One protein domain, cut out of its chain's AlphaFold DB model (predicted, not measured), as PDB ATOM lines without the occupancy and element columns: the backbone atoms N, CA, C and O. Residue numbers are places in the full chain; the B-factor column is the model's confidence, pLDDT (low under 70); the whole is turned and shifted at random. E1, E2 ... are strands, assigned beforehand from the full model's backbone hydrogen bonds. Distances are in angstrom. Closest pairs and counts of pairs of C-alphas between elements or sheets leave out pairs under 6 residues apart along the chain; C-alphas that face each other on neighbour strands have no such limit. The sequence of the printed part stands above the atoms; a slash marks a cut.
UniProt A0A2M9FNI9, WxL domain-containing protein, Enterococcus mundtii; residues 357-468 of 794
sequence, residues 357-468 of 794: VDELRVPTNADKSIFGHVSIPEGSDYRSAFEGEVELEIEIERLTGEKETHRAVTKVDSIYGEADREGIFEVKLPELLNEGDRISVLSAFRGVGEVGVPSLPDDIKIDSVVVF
ATOM      1  N   VAL A 357     -44.712 -53.601 -43.411       97.50
ATOM      2  CA  VAL A 357     -43.423 -53.202 -43.982       97.50
ATOM      3  C   VAL A 357     -42.723 -54.472 -44.430       97.50
ATOM      4  O   VAL A 357     -42.335 -55.291 -43.597       97.50
ATOM      5  N   ASP A 358     -42.630 -54.667 -45.739       96.81
ATOM      6  CA  ASP A 358     -42.184 -55.919 -46.356       96.81
ATOM      7  C   ASP A 358     -40.852 -55.788 -47.106       96.81
ATOM      8  O   ASP A 358     -40.259 -56.803 -47.470       96.81
ATOM      9  N   GLU A 359     -40.337 -54.568 -47.269       96.56
ATOM     10  CA  GLU A 359     -39.044 -54.308 -47.894       96.56
ATOM     11  C   GLU A 359     -38.310 -53.168 -47.180       96.56
ATOM     12  O   GLU A 359     -38.885 -52.116 -46.890       96.56
ATOM     13  N   LEU A 360     -37.011 -53.362 -46.968       97.19
ATOM     14  CA  LEU A 360     -36.047 -52.328 -46.610       97.19
ATOM     15  C   LEU A 360     -34.805 -52.578 -47.468       97.19
ATOM     16  O   LEU A 360     -34.193 -53.643 -47.371       97.19
ATOM     17  N   ARG A 361     -34.467 -51.639 -48.355       95.81
ATOM     18  CA  ARG A 361     -33.306 -51.776 -49.241       95.81
ATOM     19  C   ARG A 361     -32.032 -51.675 -48.424       95.81
ATOM     20  O   ARG A 361     -31.947 -50.833 -47.538       95.81
ATOM     21  N   VAL A 362     -31.050 -52.512 -48.756       97.25
ATOM     22  CA  VAL A 362     -29.687 -52.398 -48.232       97.25
ATOM     23  C   VAL A 362     -29.026 -51.215 -48.939       97.25
ATOM     24  O   VAL A 362     -28.773 -51.317 -50.142       97.25
ATOM     25  N   PRO A 363     -28.784 -50.089 -48.251       97.31
ATOM     26  CA  PRO A 363     -28.107 -48.961 -48.855       97.31
ATOM     27  C   PRO A 363     -26.592 -49.129 -48.741       97.31
ATOM     28  O   PRO A 363     -26.072 -50.027 -48.072       97.31
ATOM     29  N   THR A 364     -25.880 -48.225 -49.385       98.12
ATOM     30  CA  THR A 364     -24.428 -48.171 -49.448       98.12
ATOM     31  C   THR A 364     -23.896 -46.854 -48.886       98.12
ATOM     32  O   THR A 364     -24.640 -45.894 -48.697       98.12
ATOM     33  N   ASN A 365     -22.589 -46.764 -48.641       97.62
ATOM     34  CA  ASN A 365     -21.956 -45.490 -48.274       97.62
ATOM     35  C   ASN A 365     -21.914 -44.462 -49.432       97.62
ATOM     36  O   ASN A 365     -21.444 -43.343 -49.236       97.62
ATOM     37  N   ALA A 366     -22.426 -44.816 -50.617       97.88
ATOM     38  CA  ALA A 366     -22.667 -43.901 -51.731       97.88
ATOM     39  C   ALA A 366     -24.090 -43.299 -51.732       97.88
ATOM     40  O   ALA A 366     -24.440 -42.583 -52.668       97.88
ATOM     41  N   ASP A 367     -24.894 -43.565 -50.696       97.88
ATOM     42  CA  ASP A 367     -26.303 -43.173 -50.627       97.88
ATOM     43  C   ASP A 367     -26.589 -42.047 -49.639       97.88
ATOM     44  O   ASP A 367     -26.122 -42.050 -48.497       97.88
ATOM     45  N   LYS A 368     -27.445 -41.114 -50.065       97.06
ATOM     46  CA  LYS A 368     -28.102 -40.101 -49.224       97.06
ATOM     47  C   LYS A 368     -29.571 -40.408 -48.970       97.06
ATOM     48  O   LYS A 368     -30.254 -39.595 -48.352       97.06
ATOM     49  N   SER A 369     -30.067 -41.552 -49.426       96.81
ATOM     50  CA  SER A 369     -31.459 -41.941 -49.242       96.81
ATOM     51  C   SER A 369     -31.583 -43.376 -48.739       96.81
ATOM     52  O   SER A 369     -30.798 -44.255 -49.084       96.81
ATOM     53  N   ILE A 370     -32.596 -43.610 -47.908       97.56
ATOM     54  CA  ILE A 370     -33.011 -44.939 -47.455       97.56
ATOM     55  C   ILE A 370     -34.364 -45.228 -48.084       97.56
ATOM     56  O   ILE A 370     -35.282 -44.417 -47.950       97.56
ATOM     57  N   PHE A 371     -34.496 -46.395 -48.708       97.56
ATOM     58  CA  PHE A 371     -35.722 -46.816 -49.375       97.56
ATOM     59  C   PHE A 371     -36.283 -48.105 -48.785       97.56
ATOM     60  O   PHE A 371     -35.548 -48.984 -48.336       97.56
ATOM     61  N   GLY A 372     -37.597 -48.253 -48.866       96.94
ATOM     62  CA  GLY A 372     -38.285 -49.510 -48.610       96.94
ATOM     63  C   GLY A 372     -39.704 -49.482 -49.160       96.94
ATOM     64  O   GLY A 372     -40.078 -48.552 -49.878       96.94
ATOM     65  N   HIS A 373     -40.487 -50.505 -48.837       97.69
ATOM     66  CA  HIS A 373     -41.849 -50.670 -49.337       97.69
ATOM     67  C   HIS A 373     -42.812 -51.090 -48.227       97.69
ATOM     68  O   HIS A 373     -42.436 -51.725 -47.235       97.69
ATOM     69  N   VAL A 374     -44.067 -50.686 -48.407       97.69
ATOM     70  CA  VAL A 374     -45.178 -51.001 -47.518       97.69
ATOM     71  C   VAL A 374     -46.349 -51.557 -48.318       97.69
ATOM     72  O   VAL A 374     -46.837 -50.922 -49.254       97.69
ATOM     73  N   SER A 375     -46.859 -52.704 -47.876       96.31
ATOM     74  CA  SER A 375     -48.095 -53.307 -48.370       96.31
ATOM     75  C   SER A 375     -49.252 -53.144 -47.386       96.31
ATOM     76  O   SER A 375     -49.075 -53.139 -46.167       96.31
ATOM     77  N   ILE A 376     -50.470 -53.088 -47.916       92.12
ATOM     78  CA  ILE A 376     -51.728 -53.106 -47.176       92.12
ATOM     79  C   ILE A 376     -52.476 -54.404 -47.512       92.12
ATOM     80  O   ILE A 376     -52.786 -54.640 -48.684       92.12
ATOM     81  N   PRO A 377     -52.802 -55.243 -46.514       89.88
ATOM     82  CA  PRO A 377     -53.681 -56.387 -46.723       89.88
ATOM     83  C   PRO A 377     -55.089 -55.953 -47.164       89.88
ATOM     84  O   PRO A 377     -55.673 -55.038 -46.583       89.88
ATOM     85  N   GLU A 378     -55.669 -56.641 -48.145       82.19
ATOM     86  CA  GLU A 378     -57.047 -56.476 -48.622       82.19
ATOM     87  C   GLU A 378     -57.752 -57.834 -48.670       82.19
ATOM     88  O   GLU A 378     -57.640 -58.597 -49.628       82.19
ATOM     89  N   GLY A 379     -58.478 -58.169 -47.599       73.62
ATOM     90  CA  GLY A 379     -59.063 -59.501 -47.454       73.62
ATOM     91  C   GLY A 379     -57.969 -60.568 -47.338       73.62
ATOM     92  O   GLY A 379     -57.290 -60.633 -46.314       73.62
ATOM     93  N   SER A 380     -57.829 -61.412 -48.363       68.00
ATOM     94  CA  SER A 380     -56.764 -62.421 -48.473       68.00
ATOM     95  C   SER A 380     -55.577 -61.990 -49.341       68.00
ATOM     96  O   SER A 380     -54.582 -62.712 -49.382       68.00
ATOM     97  N   ASP A 381     -55.691 -60.860 -50.043       80.50
ATOM     98  CA  ASP A 381     -54.679 -60.339 -50.964       80.50
ATOM     99  C   ASP A 381     -53.912 -59.161 -50.339       80.50
ATOM    100  O   ASP A 381     -54.165 -58.756 -49.203       80.50
ATOM    101  N   TYR A 382     -52.951 -58.615 -51.083       88.19
ATOM    102  CA  TYR A 382     -52.161 -57.445 -50.704       88.19
ATOM    103  C   TYR A 382     -52.115 -56.456 -51.864       88.19
ATOM    104  O   TYR A 382     -52.040 -56.856 -53.027       88.19
ATOM    105  N   ARG A 383     -52.089 -55.167 -51.533       90.75
ATOM    106  CA  ARG A 383     -51.733 -54.093 -52.462       90.75
ATOM    107  C   ARG A 383     -50.618 -53.239 -51.881       90.75
ATOM    108  O   ARG A 383     -50.458 -53.192 -50.664       90.75
ATOM    109  N   SER A 384     -49.898 -52.519 -52.729       94.06
ATOM    110  CA  SER A 384     -49.007 -51.456 -52.269       94.06
ATOM    111  C   SER A 384     -49.802 -50.367 -51.541       94.06
ATOM    112  O   SER A 384     -50.975 -50.112 -51.842       94.06
ATOM    113  N   ALA A 385     -49.178 -49.749 -50.541       92.62
ATOM    114  CA  ALA A 385     -49.742 -48.581 -49.878       92.62
ATOM    115  C   ALA A 385     -49.833 -47.400 -50.854       92.62
ATOM    116  O   ALA A 385     -48.917 -47.157 -51.639       92.62
ATOM    117  N   PHE A 386     -50.923 -46.641 -50.790       89.25
ATOM    118  CA  PHE A 386     -51.063 -45.443 -51.612       89.25
ATOM    119  C   PHE A 386     -50.165 -44.309 -51.103       89.25
ATOM    120  O   PHE A 386     -49.597 -44.364 -50.003       89.25
ATOM    121  N   GLU A 387     -50.025 -43.260 -51.912       90.56
ATOM    122  CA  GLU A 387     -49.284 -42.062 -51.526       90.56
ATOM    123  C   GLU A 387     -49.906 -41.409 -50.280       90.56
ATOM    124  O   GLU A 387     -51.108 -41.153 -50.214       90.56
ATOM    125  N   GLY A 388     -49.078 -41.170 -49.262       88.69
ATOM    126  CA  GLY A 388     -49.473 -40.595 -47.980       88.69
ATOM    127  C   GLY A 388     -50.329 -41.502 -47.091       88.69
ATOM    128  O   GLY A 388     -50.799 -41.038 -46.056       88.69
ATOM    129  N   GLU A 389     -50.559 -42.768 -47.460       89.06
ATOM    130  CA  GLU A 389     -51.405 -43.679 -46.676       89.06
ATOM    131  C   GLU A 389     -50.729 -44.146 -45.374       89.06
ATOM    132  O   GLU A 389     -51.417 -44.398 -44.379       89.06
ATOM    133  N   VAL A 390     -49.398 -44.281 -45.378       93.06
ATOM    134  CA  VAL A 390     -48.628 -44.789 -44.237       93.06
ATOM    135  C   VAL A 390     -47.487 -43.841 -43.888       93.06
ATOM    136  O   VAL A 390     -46.663 -43.510 -44.738       93.06
ATOM    137  N   GLU A 391     -47.414 -43.457 -42.615       94.50
ATOM    138  CA  GLU A 391     -46.264 -42.782 -42.011       94.50
ATOM    139  C   GLU A 391     -45.342 -43.819 -41.349       94.50
ATOM    140  O   GLU A 391     -45.816 -44.760 -40.713       94.50
ATOM    141  N   LEU A 392     -44.025 -43.661 -41.474       95.12
ATOM    142  CA  LEU A 392     -43.031 -44.572 -40.908       95.12
ATOM    143  C   LEU A 392     -42.032 -43.831 -40.022       95.12
ATOM    144  O   LEU A 392     -41.663 -42.694 -40.318       95.12
ATOM    145  N   GLU A 393     -41.538 -44.516 -38.992       95.44
ATOM    146  CA  GLU A 393     -40.362 -44.104 -38.220       95.44
ATOM    147  C   GLU A 393     -39.199 -45.070 -38.471       95.44
ATOM    148  O   GLU A 393     -39.314 -46.276 -38.244       95.44
ATOM    149  N   ILE A 394     -38.073 -44.528 -38.937       97.75
ATOM    150  CA  ILE A 394     -36.862 -45.265 -39.306       97.75
ATOM    151  C   ILE A 394     -35.739 -44.839 -38.359       97.75
ATOM    152  O   ILE A 394     -35.516 -43.647 -38.166       97.75
ATOM    153  N   GLU A 395     -35.024 -45.797 -37.776       97.94
ATOM    154  CA  GLU A 395     -33.839 -45.557 -36.951       97.94
ATOM    155  C   GLU A 395     -32.564 -45.849 -37.739       97.94
ATOM    156  O   GLU A 395     -32.455 -46.890 -38.386       97.94
ATOM    157  N   ILE A 396     -31.593 -44.946 -37.624       98.12
ATOM    158  CA  ILE A 396     -30.204 -45.154 -38.027       98.12
ATOM    159  C   ILE A 396     -29.373 -45.237 -36.746       98.12
ATOM    160  O   ILE A 396     -29.264 -44.260 -36.002       98.12
ATOM    161  N   GLU A 397     -28.792 -46.400 -36.481       97.69
ATOM    162  CA  GLU A 397     -27.824 -46.620 -35.410       97.69
ATOM    163  C   GLU A 397     -26.411 -46.565 -35.996       97.69
ATOM    164  O   GLU A 397     -26.018 -47.411 -36.803       97.69
ATOM    165  N   ARG A 398     -25.646 -45.551 -35.589       94.50
ATOM    166  CA  ARG A 398     -24.258 -45.351 -36.008       94.50
ATOM    167  C   ARG A 398     -23.348 -46.398 -35.375       94.50
ATOM    168  O   ARG A 398     -23.625 -46.884 -34.279       94.50
ATOM    169  N   LEU A 399     -22.182 -46.652 -35.976       90.25
ATOM    170  CA  LEU A 399     -21.150 -47.532 -35.392       90.25
ATOM    171  C   LEU A 399     -20.711 -47.133 -33.968       90.25
ATOM    172  O   LEU A 399     -20.263 -47.974 -33.187       90.25
ATOM    173  N   THR A 400     -20.850 -45.858 -33.602       91.75
ATOM    174  CA  THR A 400     -20.575 -45.342 -32.249       91.75
ATOM    175  C   THR A 400     -21.639 -45.734 -31.215       91.75
ATOM    176  O   THR A 400     -21.427 -45.525 -30.019       91.75
ATOM    177  N   GLY A 401     -22.774 -46.287 -31.655       91.75
ATOM    178  CA  GLY A 401     -23.971 -46.566 -30.858       91.75
ATOM    179  C   GLY A 401     -24.942 -45.384 -30.744       91.75
ATOM    180  O   GLY A 401     -25.926 -45.470 -30.008       91.75
ATOM    181  N   GLU A 402     -24.674 -44.266 -31.423       95.50
ATOM    182  CA  GLU A 402     -25.603 -43.135 -31.504       95.50
ATOM    183  C   GLU A 402     -26.808 -43.485 -32.386       95.50
ATOM    184  O   GLU A 402     -26.647 -44.111 -33.429       95.50
ATOM    185  N   LYS A 403     -28.014 -43.078 -31.974       96.75
ATOM    186  CA  LYS A 403     -29.269 -43.385 -32.673       96.75
ATOM    187  C   LYS A 403     -29.958 -42.109 -33.129       96.75
ATOM    188  O   LYS A 403     -30.131 -41.180 -32.340       96.75
ATOM    189  N   GLU A 404     -30.389 -42.104 -34.380       96.00
ATOM    190  CA  GLU A 404     -31.138 -41.022 -35.012       96.00
ATOM    191  C   GLU A 404     -32.449 -41.574 -35.583       96.00
ATOM    192  O   GLU A 404     -32.450 -42.642 -36.194       96.00
ATOM    193  N   THR A 405     -33.561 -40.863 -35.394       97.38
ATOM    194  CA  THR A 405     -34.877 -41.275 -35.906       97.38
ATOM    195  C   THR A 405     -35.365 -40.306 -36.970       97.38
ATOM    196  O   THR A 405     -35.389 -39.094 -36.757       97.38
ATOM    197  N   HIS A 406     -35.823 -40.861 -38.086       97.25
ATOM    198  CA  HIS A 406     -36.363 -40.146 -39.233       97.25
ATOM    199  C   HIS A 406     -37.804 -40.554 -39.503       97.25
ATOM    200  O   HIS A 406     -38.223 -41.658 -39.157       97.25
ATOM    201  N   ARG A 407     -38.554 -39.659 -40.149       95.19
ATOM    202  CA  ARG A 407     -39.929 -39.917 -40.584       95.19
ATOM    203  C   ARG A 407     -40.014 -39.950 -42.099       95.19
ATOM    204  O   ARG A 407     -39.415 -39.106 -42.759       95.19
ATOM    205  N   ALA A 408     -40.797 -40.884 -42.620       95.69
ATOM    206  CA  ALA A 408     -41.130 -40.968 -44.035       95.69
ATOM    207  C   ALA A 408     -42.627 -41.207 -44.217       95.69
ATOM    208  O   ALA A 408     -43.315 -41.639 -43.293       95.69
ATOM    209  N   VAL A 409     -43.121 -40.936 -45.420       95.44
ATOM    210  CA  VAL A 409     -44.474 -41.300 -45.846       95.44
ATOM    211  C   VAL A 409     -44.391 -42.103 -47.133       95.44
ATOM    212  O   VAL A 409     -43.449 -41.923 -47.912       95.44
ATOM    213  N   THR A 410     -45.354 -42.992 -47.352       96.06
ATOM    214  CA  THR A 410     -45.440 -43.741 -48.607       96.06
ATOM    215  C   THR A 410     -45.716 -42.811 -49.786       96.06
ATOM    216  O   THR A 410     -46.409 -41.803 -49.653       96.06
ATOM    217  N   LYS A 411     -45.174 -43.142 -50.952       94.94
ATOM    218  CA  LYS A 411     -45.311 -42.413 -52.211       94.94
ATOM    219  C   LYS A 411     -45.174 -43.356 -53.401       94.94
ATOM    220  O   LYS A 411     -44.793 -44.518 -53.253       94.94
ATOM    221  N   VAL A 412     -45.487 -42.829 -54.578       94.56
ATOM    222  CA  VAL A 412     -45.120 -43.452 -55.848       94.56
ATOM    223  C   VAL A 412     -43.745 -42.934 -56.236       94.56
ATOM    224  O   VAL A 412     -43.571 -41.724 -56.384       94.56
ATOM    225  N   ASP A 413     -42.766 -43.823 -56.348       92.62
ATOM    226  CA  ASP A 413     -41.410 -43.432 -56.731       92.62
ATOM    227  C   ASP A 413     -40.642 -44.582 -57.386       92.62
ATOM    228  O   ASP A 413     -41.021 -45.753 -57.287       92.62
ATOM    229  N   SER A 414     -39.534 -44.223 -58.023       90.94
ATOM    230  CA  SER A 414     -38.508 -45.141 -58.499       90.94
ATOM    231  C   SER A 414     -37.361 -45.224 -57.493       90.94
ATOM    232  O   SER A 414     -36.980 -44.233 -56.871       90.94
ATOM    233  N   ILE A 415     -36.765 -46.406 -57.361       91.62
ATOM    234  CA  ILE A 415     -35.528 -46.600 -56.599       91.62
ATOM    235  C   ILE A 415     -34.403 -46.765 -57.620       91.62
ATOM    236  O   ILE A 415     -34.402 -47.727 -58.380       91.62
ATOM    237  N   TYR A 416     -33.477 -45.808 -57.684       86.88
ATOM    238  CA  TYR A 416     -32.275 -45.858 -58.536       86.88
ATOM    239  C   TYR A 416     -32.513 -46.283 -60.001       86.88
ATOM    240  O   TYR A 416     -31.823 -47.146 -60.539       86.88
ATOM    241  N   GLY A 417     -33.488 -45.664 -60.675       81.25
ATOM    242  CA  GLY A 417     -33.758 -45.918 -62.099       81.25
ATOM    243  C   GLY A 417     -34.581 -47.178 -62.389       81.25
ATOM    244  O   GLY A 417     -34.799 -47.503 -63.559       81.25
ATOM    245  N   GLU A 418     -35.068 -47.869 -61.353       89.69
ATOM    246  CA  GLU A 418     -36.137 -48.863 -61.475       89.69
ATOM    247  C   GLU A 418     -37.456 -48.218 -61.955       89.69
ATOM    248  O   GLU A 418     -37.596 -46.997 -62.019       89.69
ATOM    249  N   ALA A 419     -38.441 -49.039 -62.327       91.81
ATOM    250  CA  ALA A 419     -39.766 -48.532 -62.677       91.81
ATOM    251  C   ALA A 419     -40.490 -47.983 -61.439       91.81
ATOM    252  O   ALA A 419     -40.344 -48.532 -60.346       91.81
ATOM    253  N   ASP A 420     -41.312 -46.952 -61.636       93.19
ATOM    254  CA  ASP A 420     -42.138 -46.389 -60.568       93.19
ATOM    255  C   ASP A 420     -43.025 -47.466 -59.932       93.19
ATOM    256  O   ASP A 420     -43.710 -48.232 -60.625       93.19
ATOM    257  N   ARG A 421     -43.026 -47.503 -58.599       94.06
ATOM    258  CA  ARG A 421     -43.849 -48.406 -57.791       94.06
ATOM    259  C   ARG A 421     -44.571 -47.604 -56.711       94.06
ATOM    260  O   ARG A 421     -44.021 -46.655 -56.159       94.06
ATOM    261  N   GLU A 422     -45.808 -47.984 -56.410       94.75
ATOM    262  CA  GLU A 422     -46.540 -47.453 -55.255       94.75
ATOM    263  C   GLU A 422     -45.982 -48.037 -53.945       94.75
ATOM    264  O   GLU A 422     -45.242 -49.020 -53.948       94.75
ATOM    265  N   GLY A 423     -46.338 -47.452 -52.804       95.56
ATOM    266  CA  GLY A 423     -45.962 -47.974 -51.487       95.56
ATOM    267  C   GLY A 423     -44.497 -47.783 -51.109       95.56
ATOM    268  O   GLY A 423     -44.078 -48.311 -50.080       95.56
ATOM    269  N   ILE A 424     -43.715 -47.032 -51.892       97.81
ATOM    270  CA  ILE A 424     -42.318 -46.725 -51.574       97.81
ATOM    271  C   ILE A 424     -42.260 -45.684 -50.467       97.81
ATOM    272  O   ILE A 424     -42.955 -44.676 -50.539       97.81
ATOM    273  N   PHE A 425     -41.394 -45.867 -49.475       97.25
ATOM    274  CA  PHE A 425     -40.991 -44.776 -48.587       97.25
ATOM    275  C   PHE A 425     -39.534 -44.399 -48.847       97.25
ATOM    276  O   PHE A 425     -38.707 -45.261 -49.137       97.25
ATOM    277  N   GLU A 426     -39.227 -43.106 -48.731       97.31
ATOM    278  CA  GLU A 426     -37.866 -42.571 -48.818       97.31
ATOM    279  C   GLU A 426     -37.575 -41.722 -47.577       97.31
ATOM    280  O   GLU A 426     -38.342 -40.816 -47.243       97.31
ATOM    281  N   VAL A 427     -36.440 -41.973 -46.931       97.56
ATOM    282  CA  VAL A 427     -35.819 -41.024 -46.002       97.56
ATOM    283  C   VAL A 427     -34.644 -40.379 -46.716       97.56
ATOM    284  O   VAL A 427     -33.652 -41.052 -46.980       97.56
ATOM    285  N   LYS A 428     -34.743 -39.078 -46.995       96.19
ATOM    286  CA  LYS A 428     -33.660 -38.303 -47.605       96.19
ATOM    287  C   LYS A 428     -32.794 -37.638 -46.539       96.19
ATOM    288  O   LYS A 428     -33.301 -36.904 -45.690       96.19
ATOM    289  N   LEU A 429     -31.491 -37.859 -46.621       96.62
ATOM    290  CA  LEU A 429     -30.486 -37.409 -45.668       96.62
ATOM    291  C   LEU A 429     -29.664 -36.240 -46.241       96.62
ATOM    292  O   LEU A 429     -29.497 -36.120 -47.458       96.62
ATOM    293  N   PRO A 430     -29.146 -35.345 -45.380       95.25
ATOM    294  CA  PRO A 430     -28.281 -34.250 -45.824       95.25
ATOM    295  C   PRO A 430     -26.887 -34.738 -46.253       95.25
ATOM    296  O   PRO A 430     -26.288 -34.178 -47.173       95.25
ATOM    297  N   GLU A 431     -26.401 -35.798 -45.609       95.50
ATOM    298  CA  GLU A 431     -25.068 -36.374 -45.783       95.50
ATOM    299  C   GLU A 431     -25.166 -37.845 -46.204       95.50
ATOM    300  O   GLU A 431     -26.219 -38.467 -46.052       95.50
ATOM    301  N   LEU A 432     -24.063 -38.380 -46.735       97.50
ATOM    302  CA  LEU A 432     -23.950 -39.800 -47.074       97.50
ATOM    303  C   LEU A 432     -24.069 -40.675 -45.820       97.50
ATOM    304  O   LEU A 432     -23.683 -40.278 -44.716       97.50
ATOM    305  N   LEU A 433     -24.593 -41.881 -46.006       96.44
ATOM    306  CA  LEU A 433     -24.572 -42.924 -44.988       96.44
ATOM    307  C   LEU A 433     -23.137 -43.386 -44.710       96.44
ATOM    308  O   LEU A 433     -22.312 -43.463 -45.621       96.44
ATOM    309  N   ASN A 434     -22.834 -43.719 -43.452       95.75
ATOM    310  CA  ASN A 434     -21.523 -44.263 -43.113       95.75
ATOM    311  C   ASN A 434     -21.540 -45.781 -43.260       95.75
ATOM    312  O   ASN A 434     -22.535 -46.438 -42.945       95.75
ATOM    313  N   GLU A 435     -20.408 -46.341 -43.673       93.88
ATOM    314  CA  GLU A 435     -20.170 -47.779 -43.614       93.88
ATOM    315  C   GLU A 435     -20.515 -48.338 -42.225       93.88
ATOM    316  O   GLU A 435     -20.126 -47.777 -41.198       93.88
ATOM    317  N   GLY A 436     -21.249 -49.453 -42.198       93.50
ATOM    318  CA  GLY A 436     -21.572 -50.164 -40.963       93.50
ATOM    319  C   GLY A 436     -22.721 -49.572 -40.141       93.50
ATOM    320  O   GLY A 436     -23.111 -50.193 -39.147       93.50
ATOM    321  N   ASP A 437     -23.302 -48.435 -40.542       97.19
ATOM    322  CA  ASP A 437     -24.538 -47.934 -39.932       97.19
ATOM    323  C   ASP A 437     -25.651 -48.993 -40.072       97.19
ATOM    324  O   ASP A 437     -25.798 -49.646 -41.109       97.19
ATOM    325  N   ARG A 438     -26.447 -49.181 -39.014       97.94
ATOM    326  CA  ARG A 438     -27.573 -50.125 -38.990       97.94
ATOM    327  C   ARG A 438     -28.885 -49.372 -39.131       97.94
ATOM    328  O   ARG A 438     -29.167 -48.468 -38.353       97.94
ATOM    329  N   ILE A 439     -29.718 -49.794 -40.074       98.25
ATOM    330  CA  ILE A 439     -31.003 -49.161 -40.368       98.25
ATOM    331  C   ILE A 439     -32.125 -50.116 -39.993       98.25
ATOM    332  O   ILE A 439     -32.117 -51.280 -40.393       98.25
ATOM    333  N   SER A 440     -33.097 -49.622 -39.230       97.19
ATOM    334  CA  SER A 440     -34.256 -50.397 -38.782       97.19
ATOM    335  C   SER A 440     -35.537 -49.597 -38.961       97.19
ATOM    336  O   SER A 440     -35.562 -48.398 -38.696       97.19
ATOM    337  N   VAL A 441     -36.629 -50.257 -39.339       97.56
ATOM    338  CA  VAL A 441     -37.960 -49.639 -39.283       97.56
ATOM    339  C   VAL A 441     -38.538 -49.882 -37.893       97.56
ATOM    340  O   VAL A 441     -38.733 -51.026 -37.490       97.56
ATOM    341  N   LEU A 442     -38.773 -48.809 -37.136       94.69
ATOM    342  CA  LEU A 442     -39.274 -48.882 -35.762       94.69
ATOM    343  C   LEU A 442     -40.792 -49.035 -35.716       94.69
ATOM    344  O   LEU A 442     -41.322 -49.778 -34.889       94.69
ATOM    345  N   SER A 443     -41.494 -48.291 -36.567       93.19
ATOM    346  CA  SER A 443     -42.949 -48.324 -36.624       93.19
ATOM    347  C   SER A 443     -43.474 -47.897 -37.989       93.19
ATOM    348  O   SER A 443     -42.814 -47.175 -38.738       93.19
ATOM    349  N   ALA A 444     -44.687 -48.352 -38.288       94.81
ATOM    350  CA  ALA A 444     -45.490 -47.884 -39.404       94.81
ATOM    351  C   ALA A 444     -46.905 -47.585 -38.897       94.81
ATOM    352  O   ALA A 444     -47.483 -48.361 -38.129       94.81
ATOM    353  N   PHE A 445     -47.471 -46.468 -39.325       91.81
ATOM    354  CA  PHE A 445     -48.772 -45.974 -38.909       91.81
ATOM    355  C   PHE A 445     -49.620 -45.688 -40.141       91.81
ATOM    356  O   PHE A 445     -49.303 -44.807 -40.934       91.81
ATOM    357  N   ARG A 446     -50.704 -46.447 -40.313       90.31
ATOM    358  CA  ARG A 446     -51.624 -46.269 -41.437       90.31
ATOM    359  C   ARG A 446     -52.721 -45.286 -41.053       90.31
ATOM    360  O   ARG A 446     -53.563 -45.616 -40.218       90.31
ATOM    361  N   GLY A 447     -52.743 -44.109 -41.664       79.38
ATOM    362  CA  GLY A 447     -53.694 -43.050 -41.339       79.38
ATOM    363  C   GLY A 447     -53.125 -41.660 -41.588       79.38
ATOM    364  O   GLY A 447     -52.006 -41.511 -42.061       79.38
ATOM    365  N   VAL A 448     -53.913 -40.635 -41.261       63.53
ATOM    366  CA  VAL A 448     -53.523 -39.227 -41.419       63.53
ATOM    367  C   VAL A 448     -53.457 -38.575 -40.040       63.53
ATOM    368  O   VAL A 448     -54.464 -38.529 -39.325       63.53
ATOM    369  N   GLY A 449     -52.293 -38.037 -39.668       65.31
ATOM    370  CA  GLY A 449     -52.080 -37.418 -38.357       65.31
ATOM    371  C   GLY A 449     -52.071 -38.446 -37.220       65.31
ATOM    372  O   GLY A 449     -51.455 -39.492 -37.334       65.31
ATOM    373  N   GLU A 450     -52.761 -38.168 -36.108       62.62
ATOM    374  CA  GLU A 450     -52.828 -39.085 -34.948       62.62
ATOM    375  C   GLU A 450     -54.002 -40.087 -35.020       62.62
ATOM    376  O   GLU A 450     -54.243 -40.837 -34.074       62.62
ATOM    377  N   VAL A 451     -54.758 -40.103 -36.125       69.75
ATOM    378  CA  VAL A 451     -55.938 -40.962 -36.309       69.75
ATOM    379  C   VAL A 451     -55.628 -42.029 -37.355       69.75
ATOM    380  O   VAL A 451     -55.392 -41.717 -38.521       69.75
ATOM    381  N   GLY A 452     -55.625 -43.295 -36.945       75.88
ATOM    382  CA  GLY A 452     -55.219 -44.401 -37.807       75.88
ATOM    383  C   GLY A 452     -54.949 -45.688 -37.038       75.88
ATOM    384  O   GLY A 452     -55.265 -45.803 -35.851       75.88
ATOM    385  N   VAL A 453     -54.365 -46.663 -37.730       82.69
ATOM    386  CA  VAL A 453     -54.072 -47.992 -37.196       82.69
ATOM    387  C   VAL A 453     -52.551 -48.179 -37.115       82.69
ATOM    388  O   VAL A 453     -51.893 -48.273 -38.157       82.69
ATOM    389  N   PRO A 454     -51.961 -48.233 -35.904       88.75
ATOM    390  CA  PRO A 454     -50.544 -48.526 -35.749       88.75
ATOM    391  C   PRO A 454     -50.265 -49.995 -36.073       88.75
ATOM    392  O   PRO A 454     -51.026 -50.892 -35.698       88.75
ATOM    393  N   SER A 455     -49.142 -50.231 -36.736       89.25
ATOM    394  CA  SER A 455     -48.632 -51.572 -37.002       89.25
ATOM    395  C   SER A 455     -48.105 -52.204 -35.711       89.25
ATOM    396  O   SER A 455     -47.576 -51.526 -34.828       89.25
ATOM    397  N   LEU A 456     -48.274 -53.514 -35.582       89.69
ATOM    398  CA  LEU A 456     -47.651 -54.327 -34.541       89.69
ATOM    399  C   LEU A 456     -46.216 -54.694 -34.945       89.69
ATOM    400  O   LEU A 456     -45.897 -54.673 -36.132       89.69
ATOM    401  N   PRO A 457     -45.370 -55.126 -33.988       88.19
ATOM    402  CA  PRO A 457     -44.033 -55.628 -34.305       88.19
ATOM    403  C   PRO A 457     -44.047 -56.727 -35.374       88.19
ATOM    404  O   PRO A 457     -43.219 -56.718 -36.273       88.19
ATOM    405  N   ASP A 458     -45.044 -57.619 -35.333       90.62
ATOM    406  CA  ASP A 458     -45.192 -58.698 -36.314       90.62
ATOM    407  C   ASP A 458     -45.545 -58.206 -37.726       90.62
ATOM    408  O   ASP A 458     -45.450 -58.997 -38.659       90.62
ATOM    409  N   ASP A 459     -45.975 -56.957 -37.917       91.88
ATOM    410  CA  ASP A 459     -46.263 -56.403 -39.246       91.88
ATOM    411  C   ASP A 459     -45.015 -55.771 -39.895       91.88
ATOM    412  O   ASP A 459     -45.016 -55.489 -41.092       91.88
ATOM    413  N   ILE A 460     -43.929 -55.592 -39.136       94.62
ATOM    414  CA  ILE A 460     -42.611 -55.252 -39.678       94.62
ATOM    415  C   ILE A 460     -41.931 -56.573 -40.046       94.62
ATOM    416  O   ILE A 460     -41.371 -57.267 -39.201       94.62
ATOM    417  N   LYS A 461     -42.052 -56.975 -41.314       93.94
ATOM    418  CA  LYS A 461     -41.594 -58.279 -41.829       93.94
ATOM    419  C   LYS A 461     -40.139 -58.273 -42.294       93.94
ATOM    420  O   LYS A 461     -39.707 -59.226 -42.939       93.94
ATOM    421  N   ILE A 462     -39.404 -57.218 -41.967       93.69
ATOM    422  CA  ILE A 462     -38.007 -57.025 -42.332       93.69
ATOM    423  C   ILE A 462     -37.133 -56.968 -41.087       93.69
ATOM    424  O   ILE A 462     -37.553 -56.493 -40.032       93.69
ATOM    425  N   ASP A 463     -35.907 -57.456 -41.229       93.62
ATOM    426  CA  ASP A 463     -34.854 -57.243 -40.247       93.62
ATOM    427  C   ASP A 463     -34.140 -55.913 -40.523       93.62
ATOM    428  O   ASP A 463     -34.290 -55.297 -41.581       93.62
ATOM    429  N   SER A 464     -33.318 -55.473 -39.569       95.56
ATOM    430  CA  SER A 464     -32.423 -54.340 -39.797       95.56
ATOM    431  C   SER A 464     -31.414 -54.647 -40.908       95.56
ATOM    432  O   SER A 464     -30.830 -55.736 -40.907       95.56
ATOM    433  N   VAL A 465     -31.114 -53.668 -41.756       97.19
ATOM    434  CA  VAL A 465     -30.044 -53.749 -42.764       97.19
ATOM    435  C   VAL A 465     -28.801 -52.993 -42.299       97.19
ATOM    436  O   VAL A 465     -28.874 -52.158 -41.397       97.19
ATOM    437  N   VAL A 466     -27.650 -53.297 -42.895       97.44
ATOM    438  CA  VAL A 466     -26.374 -52.626 -42.606       97.44
ATOM    439  C   VAL A 466     -25.876 -51.959 -43.880       97.44
ATOM    440  O   VAL A 466     -25.924 -52.575 -44.941       97.44
ATOM    441  N   VAL A 467     -25.412 -50.715 -43.773       98.19
ATOM    442  CA  VAL A 467     -24.864 -49.956 -44.903       98.19
ATOM    443  C   VAL A 467     -23.616 -50.648 -45.448       98.19
ATOM    444  O   VAL A 467     -22.643 -50.840 -44.714       98.19
ATOM    445  N   PHE A 468     -23.636 -50.990 -46.736       98.19
ATOM    446  CA  PHE A 468     -22.521 -51.651 -47.412       98.19
ATOM    447  C   PHE A 468     -21.468 -50.632 -47.907       98.19
ATOM    448  O   PHE A 468     -21.833 -49.652 -48.564       98.19
TER     449      PHE A 468
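AT A GLANCE: This is residues 357 to 468 of the 794 residues of the protein "WxL domain-containing protein" of Enterococcus mundtii (UniProt A0A2M9FNI9). A small, nearly closed barrel: E1, E2, E6, E5, E4 and E7 stand round its wall, each pairing with the next, and the opening between E7 and E1 is spanned in part by the last stretch, residues 455 to 468. The E2 and E3 hairpin reaches out at one end, where E7 and E8 also turn, and the E5 and E6 hairpin bends away from the wall. The 112 printed residues hold eight strands, E1 to E8 in order along the chain, and no named helix: the class is all strand. They form one branched, strongly twisted, antiparallel sheet. The whole is compact, with a radius of gyration of the C-alphas of 13.8 A and spans of 42 by 30 by 24 A.

IN THESE COORDINATES: E1, residues 357 to 360, begins at C-alpha 357, (-43.423, -53.202, -43.982). E2, residues 369 to 378, is 29.4 A long, and E3 is residues 381 to 384. E4, residues 390 to 397, is 22.7 A long. E5, residues 403 to 413, is 26.9 A long and ends at C-alpha 413, (-41.410, -43.432, -56.731). E6 is residues 421 to 428, 17.6 A long. E7, residues 438 to 448, is 28.3 A long. E8, residues 451 to 454, ends at C-alpha 454, (-50.544, -48.526, -35.749).

HOW THE PARTS SIT: E1, E2 and E3 form a meander, each strand the antiparallel neighbour of the one before. N 373 and O 359 are 3.0 A apart between E1 and E2, and N 376 and O 383 are 2.7 A apart between E2 and E3. E1 lies on one side of E2 and E6 on the other side, with N 370 and O 427 at 2.9 A. E4, E5 and E6 form a second meander, with N 392 and O 408 at 2.8 A and N 411 and O 424 at 2.7 A. E5 bends by 68 degrees at residue 410 and E6 by 60 degrees at residue 424. E4 is also the antiparallel neighbour of E7, with N 395 and O 440 at 2.8 A: E4 to E7 make a Greek key, a meander of three whose first strand pairs with the fourth. E7 and E8 are a hairpin, with N 453 and O 446 at 2.8 A. The closest C-alphas of E1 and E7, those of Val 357 and Ala 444, are 7.3 A apart. Residues 438 to 439 of E7 pair antiparallel with residues 465 to 466.

THE WHOLE: The two C-alphas farthest apart, those of Gly 379 and Thr 400, are 43.7 A apart. The printed part has no cut, and no link is long. The mean pLDDT of the printed part is 92.5; residue 380 and residues 448 to 451 are under 70.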